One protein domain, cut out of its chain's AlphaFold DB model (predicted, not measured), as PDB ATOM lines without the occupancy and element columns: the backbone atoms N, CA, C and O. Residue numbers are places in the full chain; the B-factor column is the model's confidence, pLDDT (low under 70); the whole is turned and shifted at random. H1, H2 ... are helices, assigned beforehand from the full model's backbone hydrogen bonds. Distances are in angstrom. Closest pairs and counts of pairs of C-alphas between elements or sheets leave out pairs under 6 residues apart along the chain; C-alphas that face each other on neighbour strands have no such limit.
ATOM      1  N   GLY A   2     -37.034  -1.022 -23.786       79.81
ATOM      2  CA  GLY A   2     -37.704  -0.049 -22.901       79.81
ATOM      3  C   GLY A   2     -39.065  -0.487 -22.341       79.81
ATOM      4  O   GLY A   2     -39.291  -0.349 -21.146       79.81
ATOM      5  N   ASN A   3     -39.924  -1.111 -23.155       86.19
ATOM      6  CA  ASN A   3     -41.237  -1.581 -22.691       86.19
ATOM      7  C   ASN A   3     -41.143  -2.633 -21.578       86.19
ATOM      8  O   ASN A   3     -41.906  -2.577 -20.624       86.19
ATOM      9  N   TRP A   4     -40.202  -3.574 -21.668       85.88
ATOM     10  CA  TRP A   4     -40.054  -4.616 -20.651       85.88
ATOM     11  C   TRP A   4     -39.486  -4.047 -19.345       85.88
ATOM     12  O   TRP A   4     -39.957  -4.415 -18.278       85.88
ATOM     13  N   ILE A   5     -38.556  -3.086 -19.432       85.81
ATOM     14  CA  ILE A   5     -38.052  -2.338 -18.267       85.81
ATOM     15  C   ILE A   5     -39.198  -1.593 -17.580       85.81
ATOM     16  O   ILE A   5     -39.372  -1.705 -16.369       85.81
ATOM     17  N   ALA A   6     -39.995  -0.856 -18.358       88.50
ATOM     18  CA  ALA A   6     -41.125  -0.098 -17.840       88.50
ATOM     19  C   ALA A   6     -42.151  -1.010 -17.152       88.50
ATOM     20  O   ALA A   6     -42.612  -0.678 -16.067       88.50
ATOM     21  N   LEU A   7     -42.455  -2.176 -17.734       87.69
ATOM     22  CA  LEU A   7     -43.366  -3.164 -17.148       87.69
ATOM     23  C   LEU A   7     -42.832  -3.745 -15.831       87.69
ATOM     24  O   LEU A   7     -43.584  -3.827 -14.860       87.69
ATOM     25  N   THR A   8     -41.538  -4.077 -15.752       86.00
ATOM     26  CA  THR A   8     -40.918  -4.535 -14.500       86.00
ATOM     27  C   THR A   8     -41.000  -3.454 -13.420       86.00
ATOM     28  O   THR A   8     -41.467  -3.727 -12.315       86.00
ATOM     29  N   ILE A   9     -40.620  -2.214 -13.738       88.31
ATOM     30  CA  ILE A   9     -40.636  -1.100 -12.779       88.31
ATOM     31  C   ILE A   9     -42.067  -0.771 -12.335       88.31
ATOM     32  O   ILE A   9     -42.317  -0.644 -11.139       88.31
ATOM     33  N   LEU A  10     -43.021  -0.682 -13.267       89.12
ATOM     34  CA  LEU A  10     -44.429  -0.431 -12.950       89.12
ATOM     35  C   LEU A  10     -45.012  -1.517 -12.049       89.12
ATOM     36  O   LEU A  10     -45.710  -1.189 -11.093       89.12
ATOM     37  N   SER A  11     -44.704  -2.791 -12.313       86.94
ATOM     38  CA  SER A  11     -45.180  -3.895 -11.473       86.94
ATOM     39  C   SER A  11     -44.625  -3.814 -10.046       86.94
ATOM     40  O   SER A  11     -45.389  -3.946  -9.092       86.94
ATOM     41  N   LEU A  12     -43.341  -3.474  -9.881       85.38
ATOM     42  CA  LEU A  12     -42.724  -3.265  -8.569       85.38
ATOM     43  C   LEU A  12     -43.352  -2.085  -7.821       85.38
ATOM     44  O   LEU A  12     -43.695  -2.210  -6.646       85.38
ATOM     45  N   VAL A  13     -43.542  -0.948  -8.494       87.62
ATOM     46  CA  VAL A  13     -44.175   0.236  -7.894       87.62
ATOM     47  C   VAL A  13     -45.611  -0.075  -7.483       87.62
ATOM     48  O   VAL A  13     -46.003   0.256  -6.364       87.62
ATOM     49  N   ALA A  14     -46.380  -0.752  -8.338       85.81
ATOM     50  CA  ALA A  14     -47.737  -1.174  -8.019       85.81
ATOM     51  C   ALA A  14     -47.753  -2.059  -6.765       85.81
ATOM     52  O   ALA A  14     -48.471  -1.740  -5.820       85.81
ATOM     53  N   MET A  15     -46.908  -3.094  -6.698       82.94
ATOM     54  CA  MET A  15     -46.801  -3.967  -5.520       82.94
ATOM     55  C   MET A  15     -46.474  -3.185  -4.242       82.94
ATOM     56  O   MET A  15     -47.097  -3.409  -3.209       82.94
ATOM     57  N   ILE A  16     -45.531  -2.238  -4.296       81.56
ATOM     58  CA  ILE A  16     -45.159  -1.410  -3.138       81.56
ATOM     59  C   ILE A  16     -46.335  -0.528  -2.693       81.56
ATOM     60  O   ILE A  16     -46.605  -0.420  -1.497       81.56
ATOM     61  N   VAL A  17     -47.046   0.093  -3.637       82.56
ATOM     62  CA  VAL A  17     -48.210   0.943  -3.345       82.56
ATOM     63  C   VAL A  17     -49.357   0.123  -2.753       82.56
ATOM     64  O   VAL A  17     -49.948   0.545  -1.761       82.56
ATOM     65  N   PHE A  18     -49.651  -1.055  -3.309       76.31
ATOM     66  CA  PHE A  18     -50.665  -1.963  -2.768       76.31
ATOM     67  C   PHE A  18     -50.292  -2.461  -1.372       76.31
ATOM     68  O   PHE A  18     -51.129  -2.444  -0.473       76.31
ATOM     69  N   ARG A  19     -49.015  -2.780  -1.142       72.25
ATOM     70  CA  ARG A  19     -48.528  -3.187   0.178       72.25
ATOM     71  C   ARG A  19     -48.638  -2.069   1.215       72.25
ATOM     72  O   ARG A  19     -49.015  -2.343   2.345       72.25
ATOM     73  N   LYS A  20     -48.378  -0.813   0.832       72.25
ATOM     74  CA  LYS A  20     -48.564   0.354   1.716       72.25
ATOM     75  C   LYS A  20     -50.026   0.632   2.075       72.25
ATOM     76  O   LYS A  20     -50.268   1.289   3.078       72.25
ATOM     77  N   LYS A  21     -50.986   0.183   1.261       69.56
ATOM     78  CA  LYS A  21     -52.423   0.336   1.542       69.56
ATOM     79  C   LYS A  21     -52.964  -0.701   2.529       69.56
ATOM     80  O   LYS A  21     -54.091  -0.532   2.987       69.56
ATOM     81  N   ARG A  22     -52.209  -1.760   2.844       64.25
ATOM     82  CA  ARG A  22     -52.636  -2.740   3.848       64.25
ATOM     83  C   ARG A  22     -52.554  -2.120   5.249       64.25
ATOM     84  O   ARG A  22     -51.540  -1.485   5.546       64.25
ATOM     85  N   PRO A  23     -53.586  -2.279   6.095       60.22
ATOM     86  CA  PRO A  23     -53.531  -1.832   7.482       60.22
ATOM     87  C   PRO A  23     -52.382  -2.546   8.210       60.22
ATOM     88  O   PRO A  23     -52.153  -3.735   7.998       60.22
ATOM     89  N   LEU A  24     -51.626  -1.789   9.010       59.41
ATOM     90  CA  LEU A  24     -50.360  -2.231   9.607       59.41
ATOM     91  C   LEU A  24     -50.527  -3.255  10.742       59.41
ATOM     92  O   LEU A  24     -49.548  -3.899  11.091       59.41
ATOM     93  N   ASP A  25     -51.738  -3.446  11.266       57.59
ATOM     94  CA  ASP A  25     -51.965  -4.197  12.499       57.59
ATOM     95  C   ASP A  25     -53.311  -4.931  12.477       57.59
ATOM     96  O   ASP A  25     -54.275  -4.512  13.113       57.59
ATOM     97  N   GLU A  26     -53.395  -6.062  11.785       52.38
ATOM     98  CA  GLU A  26     -54.324  -7.100  12.226       52.38
ATOM     99  C   GLU A  26     -53.504  -8.332  12.581       52.38
ATOM    100  O   GLU A  26     -52.973  -9.035  11.719       52.38
ATOM    101  N   ILE A  27     -53.382  -8.564  13.890       57.72
ATOM    102  CA  ILE A  27     -53.030  -9.855  14.480       57.72
ATOM    103  C   ILE A  27     -54.158 -10.813  14.075       57.72
ATOM    104  O   ILE A  27     -55.101 -11.050  14.824       57.72
ATOM    105  N   LEU A  28     -54.120 -11.281  12.831       56.06
ATOM    106  CA  LEU A  28     -54.993 -12.332  12.349       56.06
ATOM    107  C   LEU A  28     -54.384 -13.641  12.823       56.06
ATOM    108  O   LEU A  28     -53.253 -13.977  12.460       56.06
ATOM    109  N   GLU A  29     -55.133 -14.371  13.648       58.81
ATOM    110  CA  GLU A  29     -54.909 -15.803  13.839       58.81
ATOM    111  C   GLU A  29     -54.599 -16.441  12.480       58.81
ATOM    112  O   GLU A  29     -55.273 -16.090  11.508       58.81
ATOM    113  N   PRO A  30     -53.584 -17.322  12.390       57.44
ATOM    114  CA  PRO A  30     -53.018 -17.765  11.124       57.44
ATOM    115  C   PRO A  30     -54.138 -18.236  10.191       57.44
ATOM    116  O   PRO A  30     -54.725 -19.299  10.427       57.44
ATOM    117  N   PRO A  31     -54.485 -17.447   9.156       60.19
ATOM    118  CA  PRO A  31     -55.551 -17.830   8.257       60.19
ATOM    119  C   PRO A  31     -55.105 -19.088   7.513       60.19
ATOM    120  O   PRO A  31     -53.925 -19.246   7.197       60.19
ATOM    121  N   SER A  32     -56.039 -19.993   7.207       66.19
ATOM    122  CA  SER A  32     -55.725 -21.132   6.333       66.19
ATOM    123  C   SER A  32     -55.054 -20.629   5.042       66.19
ATOM    124  O   SER A  32     -55.396 -19.547   4.558       66.19
ATOM    125  N   ASN A  33     -54.142 -21.407   4.448       64.88
ATOM    126  CA  ASN A  33     -53.403 -21.000   3.241       64.88
ATOM    127  C   ASN A  33     -54.321 -20.442   2.131       64.88
ATOM    128  O   ASN A  33     -53.956 -19.502   1.435       64.88
ATOM    129  N   PHE A  34     -55.543 -20.967   1.988       60.38
ATOM    130  CA  PHE A  34     -56.517 -20.470   1.009       60.38
ATOM    131  C   PHE A  34     -56.989 -19.042   1.304       60.38
ATOM    132  O   PHE A  34     -57.055 -18.207   0.404       60.38
ATOM    133  N   THR A  35     -57.281 -18.737   2.564       60.47
ATOM    134  CA  THR A  35     -57.643 -17.385   2.993       60.47
ATOM    135  C   THR A  35     -56.433 -16.452   2.906       60.47
ATOM    136  O   THR A  35     -56.574 -15.315   2.475       60.47
ATOM    137  N   MET A  36     -55.220 -16.940   3.182       64.62
ATOM    138  CA  MET A  36     -53.994 -16.152   3.026       64.62
ATOM    139  C   MET A  36     -53.705 -15.753   1.571       64.62
ATOM    140  O   MET A  36     -53.167 -14.678   1.354       64.62
ATOM    141  N   PHE A  37     -54.073 -16.552   0.564       62.44
ATOM    142  CA  PHE A  37     -53.825 -16.200  -0.845       62.44
ATOM    143  C   PHE A  37     -54.997 -15.486  -1.525       62.44
ATOM    144  O   PHE A  37     -54.772 -14.584  -2.331       62.44
ATOM    145  N   PHE A  38     -56.239 -15.863  -1.209       62.97
ATOM    146  CA  PHE A  38     -57.422 -15.411  -1.949       62.97
ATOM    147  C   PHE A  38     -58.304 -14.415  -1.185       62.97
ATOM    148  O   PHE A  38     -59.327 -13.991  -1.721       62.97
ATOM    149  N   HIS A  39     -57.946 -14.013   0.044       62.28
ATOM    150  CA  HIS A  39     -58.721 -12.994   0.752       62.28
ATOM    151  C   HIS A  39     -58.588 -11.633   0.042       62.28
ATOM    152  O   HIS A  39     -57.480 -11.109  -0.070       62.28
ATOM    153  N   PRO A  40     -59.693 -11.013  -0.405       55.66
ATOM    154  CA  PRO A  40     -59.665  -9.850  -1.299       55.66
ATOM    155  C   PRO A  40     -59.053  -8.580  -0.683       55.66
ATOM    156  O   PRO A  40     -58.729  -7.649  -1.415       55.66
ATOM    157  N   ILE A  41     -58.901  -8.532   0.648       56.69
ATOM    158  CA  ILE A  41     -58.413  -7.357   1.399       56.69
ATOM    159  C   ILE A  41     -57.115  -7.652   2.175       56.69
ATOM    160  O   ILE A  41     -56.297  -6.761   2.380       56.69
ATOM    161  N   LEU A  42     -56.908  -8.907   2.584       56.44
ATOM    162  CA  LEU A  42     -55.823  -9.321   3.494       56.44
ATOM    163  C   LEU A  42     -54.894 -10.362   2.856       56.44
ATOM    164  O   LEU A  42     -53.812 -10.626   3.374       56.44
ATOM    165  N   GLY A  43     -55.302 -10.963   1.737       62.84
ATOM    166  CA  GLY A  43     -54.586 -12.074   1.136       62.84
ATOM    167  C   GLY A  43     -53.400 -11.601   0.307       62.84
ATOM    168  O   GLY A  43     -53.495 -10.602  -0.390       62.84
ATOM    169  N   GLU A  44     -52.278 -12.309   0.346       69.94
ATOM    170  CA  GLU A  44     -51.023 -12.044  -0.378       69.94
ATOM    171  C   GLU A  44     -51.090 -12.330  -1.893       69.94
ATOM    172  O   GLU A  44     -50.063 -12.418  -2.568       69.94
ATOM    173  N   GLY A  45     -52.291 -12.484  -2.461       70.38
ATOM    174  CA  GLY A  45     -52.486 -12.762  -3.885       70.38
ATOM    175  C   GLY A  45     -51.931 -11.673  -4.812       70.38
ATOM    176  O   GLY A  45     -51.424 -11.986  -5.885       70.38
ATOM    177  N   ASP A  46     -51.948 -10.407  -4.394       73.25
ATOM    178  CA  ASP A  46     -51.293  -9.288  -5.093       73.25
ATOM    179  C   ASP A  46     -49.764  -9.450  -5.157       73.25
ATOM    180  O   ASP A  46     -49.151  -9.179  -6.191       73.25
ATOM    181  N   LEU A  47     -49.148  -9.929  -4.076       74.69
ATOM    182  CA  LEU A  47     -47.720 -10.169  -3.961       74.69
ATOM    183  C   LEU A  47     -47.315 -11.382  -4.800       74.69
ATOM    184  O   LEU A  47     -46.291 -11.347  -5.480       74.69
ATOM    185  N   PHE A  48     -48.151 -12.422  -4.801       80.12
ATOM    186  CA  PHE A  48     -47.966 -13.611  -5.623       80.12
ATOM    187  C   PHE A  48     -48.074 -13.288  -7.121       80.12
ATOM    188  O   PHE A  48     -47.137 -13.541  -7.877       80.12
ATOM    189  N   ILE A  49     -49.177 -12.665  -7.553       82.50
ATOM    190  CA  ILE A  49     -49.393 -12.286  -8.960       82.50
ATOM    191  C   ILE A  49     -48.336 -11.271  -9.406       82.50
ATOM    192  O   ILE A  49     -47.744 -11.420 -10.477       82.50
ATOM    193  N   GLY A  50     -48.051 -10.268  -8.574       84.06
ATOM    194  CA  GLY A  50     -47.005  -9.284  -8.833       84.06
ATOM    195  C   GLY A  50     -45.627  -9.931  -8.975       84.06
ATOM    196  O   GLY A  50     -44.915  -9.645  -9.933       84.06
ATOM    197  N   GLY A  51     -45.279 -10.869  -8.092       83.56
ATOM    198  CA  GLY A  51     -44.031 -11.627  -8.164       83.56
ATOM    199  C   GLY A  51     -43.899 -12.430  -9.461       83.56
ATOM    200  O   GLY A  51     -42.864 -12.361 -10.123       83.56
ATOM    201  N   VAL A  52     -44.962 -13.126  -9.878       89.00
ATOM    202  CA  VAL A  52     -44.990 -13.867 -11.151       89.00
ATOM    203  C   VAL A  52     -44.774 -12.930 -12.345       89.00
ATOM    204  O   VAL A  52     -43.981 -13.240 -13.238       89.00
ATOM    205  N   LEU A  53     -45.423 -11.762 -12.350       87.94
ATOM    206  CA  LEU A  53     -45.263 -10.759 -13.406       87.94
ATOM    207  C   LEU A  53     -43.838 -10.195 -13.455       87.94
ATOM    208  O   LEU A  53     -43.250 -10.122 -14.535       87.94
ATOM    209  N   VAL A  54     -43.253  -9.859 -12.302       89.00
ATOM    210  CA  VAL A  54     -41.867  -9.373 -12.204       89.00
ATOM    211  C   VAL A  54     -40.888 -10.402 -12.764       89.00
ATOM    212  O   VAL A  54     -40.009 -10.040 -13.551       89.00
ATOM    213  N   ILE A  55     -41.045 -11.678 -12.399       90.94
ATOM    214  CA  ILE A  55     -40.195 -12.768 -12.897       90.94
ATOM    215  C   ILE A  55     -40.321 -12.865 -14.416       90.94
ATOM    216  O   ILE A  55     -39.311 -12.833 -15.118       90.94
ATOM    217  N   TYR A  56     -41.549 -12.902 -14.938       92.00
ATOM    218  CA  TYR A  56     -41.796 -13.000 -16.373       92.00
ATOM    219  C   TYR A  56     -41.176 -11.832 -17.157       92.00
ATOM    220  O   TYR A  56     -40.439 -12.052 -18.124       92.00
ATOM    221  N   PHE A  57     -41.417 -10.586 -16.736       91.31
ATOM    222  CA  PHE A  57     -40.854  -9.410 -17.406       91.31
ATOM    223  C   PHE A  57     -39.325  -9.385 -17.331       91.31
ATOM    224  O   PHE A  57     -38.665  -9.075 -18.327       91.31
ATOM    225  N   SER A  58     -38.751  -9.793 -16.198       86.94
ATOM    226  CA  SER A  58     -37.299  -9.900 -16.024       86.94
ATOM    227  C   SER A  58     -36.693 -10.964 -16.943       86.94
ATOM    228  O   SER A  58     -35.671 -10.709 -17.578       86.94
ATOM    229  N   SER A  59     -37.346 -12.118 -17.117       91.88
ATOM    230  CA  SER A  59     -36.904 -13.137 -18.077       91.88
ATOM    231  C   SER A  59     -36.932 -12.625 -19.520       91.88
ATOM    232  O   SER A  59     -35.991 -12.858 -20.278       91.88
ATOM    233  N   ARG A  60     -37.977 -11.878 -19.911       91.88
ATOM    234  CA  ARG A  60     -38.067 -11.260 -21.250       91.88
ATOM    235  C   ARG A  60     -36.990 -10.196 -21.464       91.88
ATOM    236  O   ARG A  60     -36.425 -10.120 -22.555       91.88
ATOM    237  N   MET A  61     -36.676  -9.417 -20.430       89.56
ATOM    238  CA  MET A  61     -35.561  -8.469 -20.434       89.56
ATOM    239  C   MET A  61     -34.221  -9.162 -20.651       89.56
ATOM    240  O   MET A  61     -33.456  -8.747 -21.519       89.56
ATOM    241  N   PHE A  62     -33.955 -10.224 -19.892       89.69
ATOM    242  CA  PHE A  62     -32.699 -10.961 -19.977       89.69
ATOM    243  C   PHE A  62     -32.518 -11.590 -21.359       89.69
ATOM    244  O   PHE A  62     -31.463 -11.451 -21.966       89.69
ATOM    245  N   LEU A  63     -33.580 -12.182 -21.909       92.44
ATOM    246  CA  LEU A  63     -33.576 -12.733 -23.262       92.44
ATOM    247  C   LEU A  63     -33.279 -11.662 -24.321       92.44
ATOM    248  O   LEU A  63     -32.451 -11.891 -25.201       92.44
ATOM    249  N   ALA A  64     -33.904 -10.485 -24.220       88.12
ATOM    250  CA  ALA A  64     -33.626  -9.378 -25.132       88.12
ATOM    251  C   ALA A  64     -32.169  -8.896 -25.013       88.12
ATOM    252  O   ALA A  64     -31.523  -8.659 -26.030       88.12
ATOM    253  N   LEU A  65     -31.633  -8.794 -23.792       87.75
ATOM    254  CA  LEU A  65     -30.232  -8.433 -23.546       87.75
ATOM    255  C   LEU A  65     -29.272  -9.456 -24.150       87.75
ATOM    256  O   LEU A  65     -28.357  -9.072 -24.873       87.75
ATOM    257  N   SER A  66     -29.504 -10.749 -23.923       90.12
ATOM    258  CA  SER A  66     -28.689 -11.815 -24.507       90.12
ATOM    259  C   SER A  66     -28.716 -11.787 -26.036       90.12
ATOM    260  O   SER A  66     -27.680 -11.988 -26.664       90.12
ATOM    261  N   GLN A  67     -29.869 -11.498 -26.646       89.19
ATOM    262  CA  GLN A  67     -29.985 -11.343 -28.099       89.19
ATOM    263  C   GLN A  67     -29.197 -10.135 -28.615       89.19
ATOM    264  O   GLN A  67     -28.480 -10.268 -29.602       89.19
ATOM    265  N   THR A  68     -29.278  -8.989 -27.937       88.56
ATOM    266  CA  THR A  68     -28.512  -7.791 -28.311       88.56
ATOM    267  C   THR A  68     -27.009  -8.000 -28.163       88.56
ATOM    268  O   THR A  68     -26.254  -7.635 -29.059       88.56
ATOM    269  N   ILE A  69     -26.558  -8.635 -27.078       89.56
ATOM    270  CA  ILE A  69     -25.141  -8.981 -26.904       89.56
ATOM    271  C   ILE A  69     -24.699  -9.912 -28.031       89.56
ATOM    272  O   ILE A  69     -23.683  -9.658 -28.670       89.56
ATOM    273  N   ARG A  70     -25.491 -10.950 -28.328       89.44
ATOM    274  CA  ARG A  70     -25.189 -11.875 -29.420       89.44
ATOM    275  C   ARG A  70     -25.055 -11.152 -30.759       89.44
ATOM    276  O   ARG A  70     -24.107 -11.448 -31.462       89.44
ATOM    277  N   SER A  71     -25.942 -10.211 -31.085       89.69
ATOM    278  CA  SER A  71     -25.880  -9.465 -32.354       89.69
ATOM    279  C   SER A  71     -24.723  -8.469 -32.460       89.69
ATOM    280  O   SER A  71     -24.452  -7.973 -33.544       89.69
ATOM    281  N   ILE A  72     -24.112  -8.091 -31.335       88.00
ATOM    282  CA  ILE A  72     -22.957  -7.180 -31.314       88.00
ATOM    283  C   ILE A  72     -21.649  -7.976 -31.388       88.00
ATOM    284  O   ILE A  72     -20.669  -7.501 -31.952       88.00
ATOM    285  N   VAL A  73     -21.623  -9.166 -30.782       84.88
ATOM    286  CA  VAL A  73     -20.419  -9.997 -30.645       84.88
ATOM    287  C   VAL A  73     -20.219 -10.953 -31.830       84.88
ATOM    288  O   VAL A  73     -19.075 -11.296 -32.122       84.88
ATOM    289  N   PHE A  74     -21.296 -11.381 -32.496       71.50
ATOM    290  CA  PHE A  74     -21.287 -12.303 -33.640       71.50
ATOM    291  C   PHE A  74     -21.979 -11.679 -34.848       71.50
ATOM    292  O   PHE A  74     -21.511 -11.950 -35.975       71.50
TER     293      PHE A  74
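AT A GLANCE: This is residues 2 to 74 of the 74 residues of an uncharacterized protein of Deltaproteobacteria bacterium (UniProt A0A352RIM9). Two long helices, H1 and H3, run side by side in opposite ways, and residues 65 to 74, of which 65 to 73 belong to the longer helix H3, stick out beyond the pair. At the other end of the rod, a long loop leads from H1 round to the short helix H2, which packs on the beginning of H3. You are reading 73 residues with three named helices, H1, H2 and H3 in that order, and no named strand; the class is all helix. The whole is only just extended, close to loose, with a radius of gyration of the C-alphas of 17.2 A and spans of 58 by 21 by 15 A.

HOW THE PARTS SIT: Start with H1, residues 2 to 20, and hold it beside H3, residues 45 to 73. They touch, their closest C-alphas being those of Thr 8 and Val 54, 5.4 A apart. Their lines stand at a shallow tilt of 22 degrees, opposite ways. Next look at H2, residues 33 to 38, which touches H3 at residues 45 to 48 alone. Their closest C-alphas, those of Phe 37 and Gly 45, are 4.8 A apart, and their lines are about perpendicular, at 74 degrees. H1 and H2 are apart. In H1, H2 and H3 every O i to N i+4 pair is within hydrogen-bond range.

IN THESE COORDINATES: Find C-alpha 2 at (-37.704, -0.049, -22.901); from there H1 runs 26.9 A to C-alpha 20. H2 begins at C-alpha 33, at (-53.403, -21.000, 3.241), and measures 8.6 A to C-alpha 38. From C-alpha 45, H3 runs 41.9 A to C-alpha 73 at (-20.419, -9.997, -30.645).

THE WHOLE: The two C-alphas farthest apart, those of Glu 29 and Phe 74, are 58.3 A apart. The printed part has no cut. The link from H1 to H2, 12 residues, is long; that from H2 to H3, 6 residues, is short. Look to the B-factor column for the model's confidence: the mean pLDDT of the printed part is 77.2, and residues 21 to 44 are under 70.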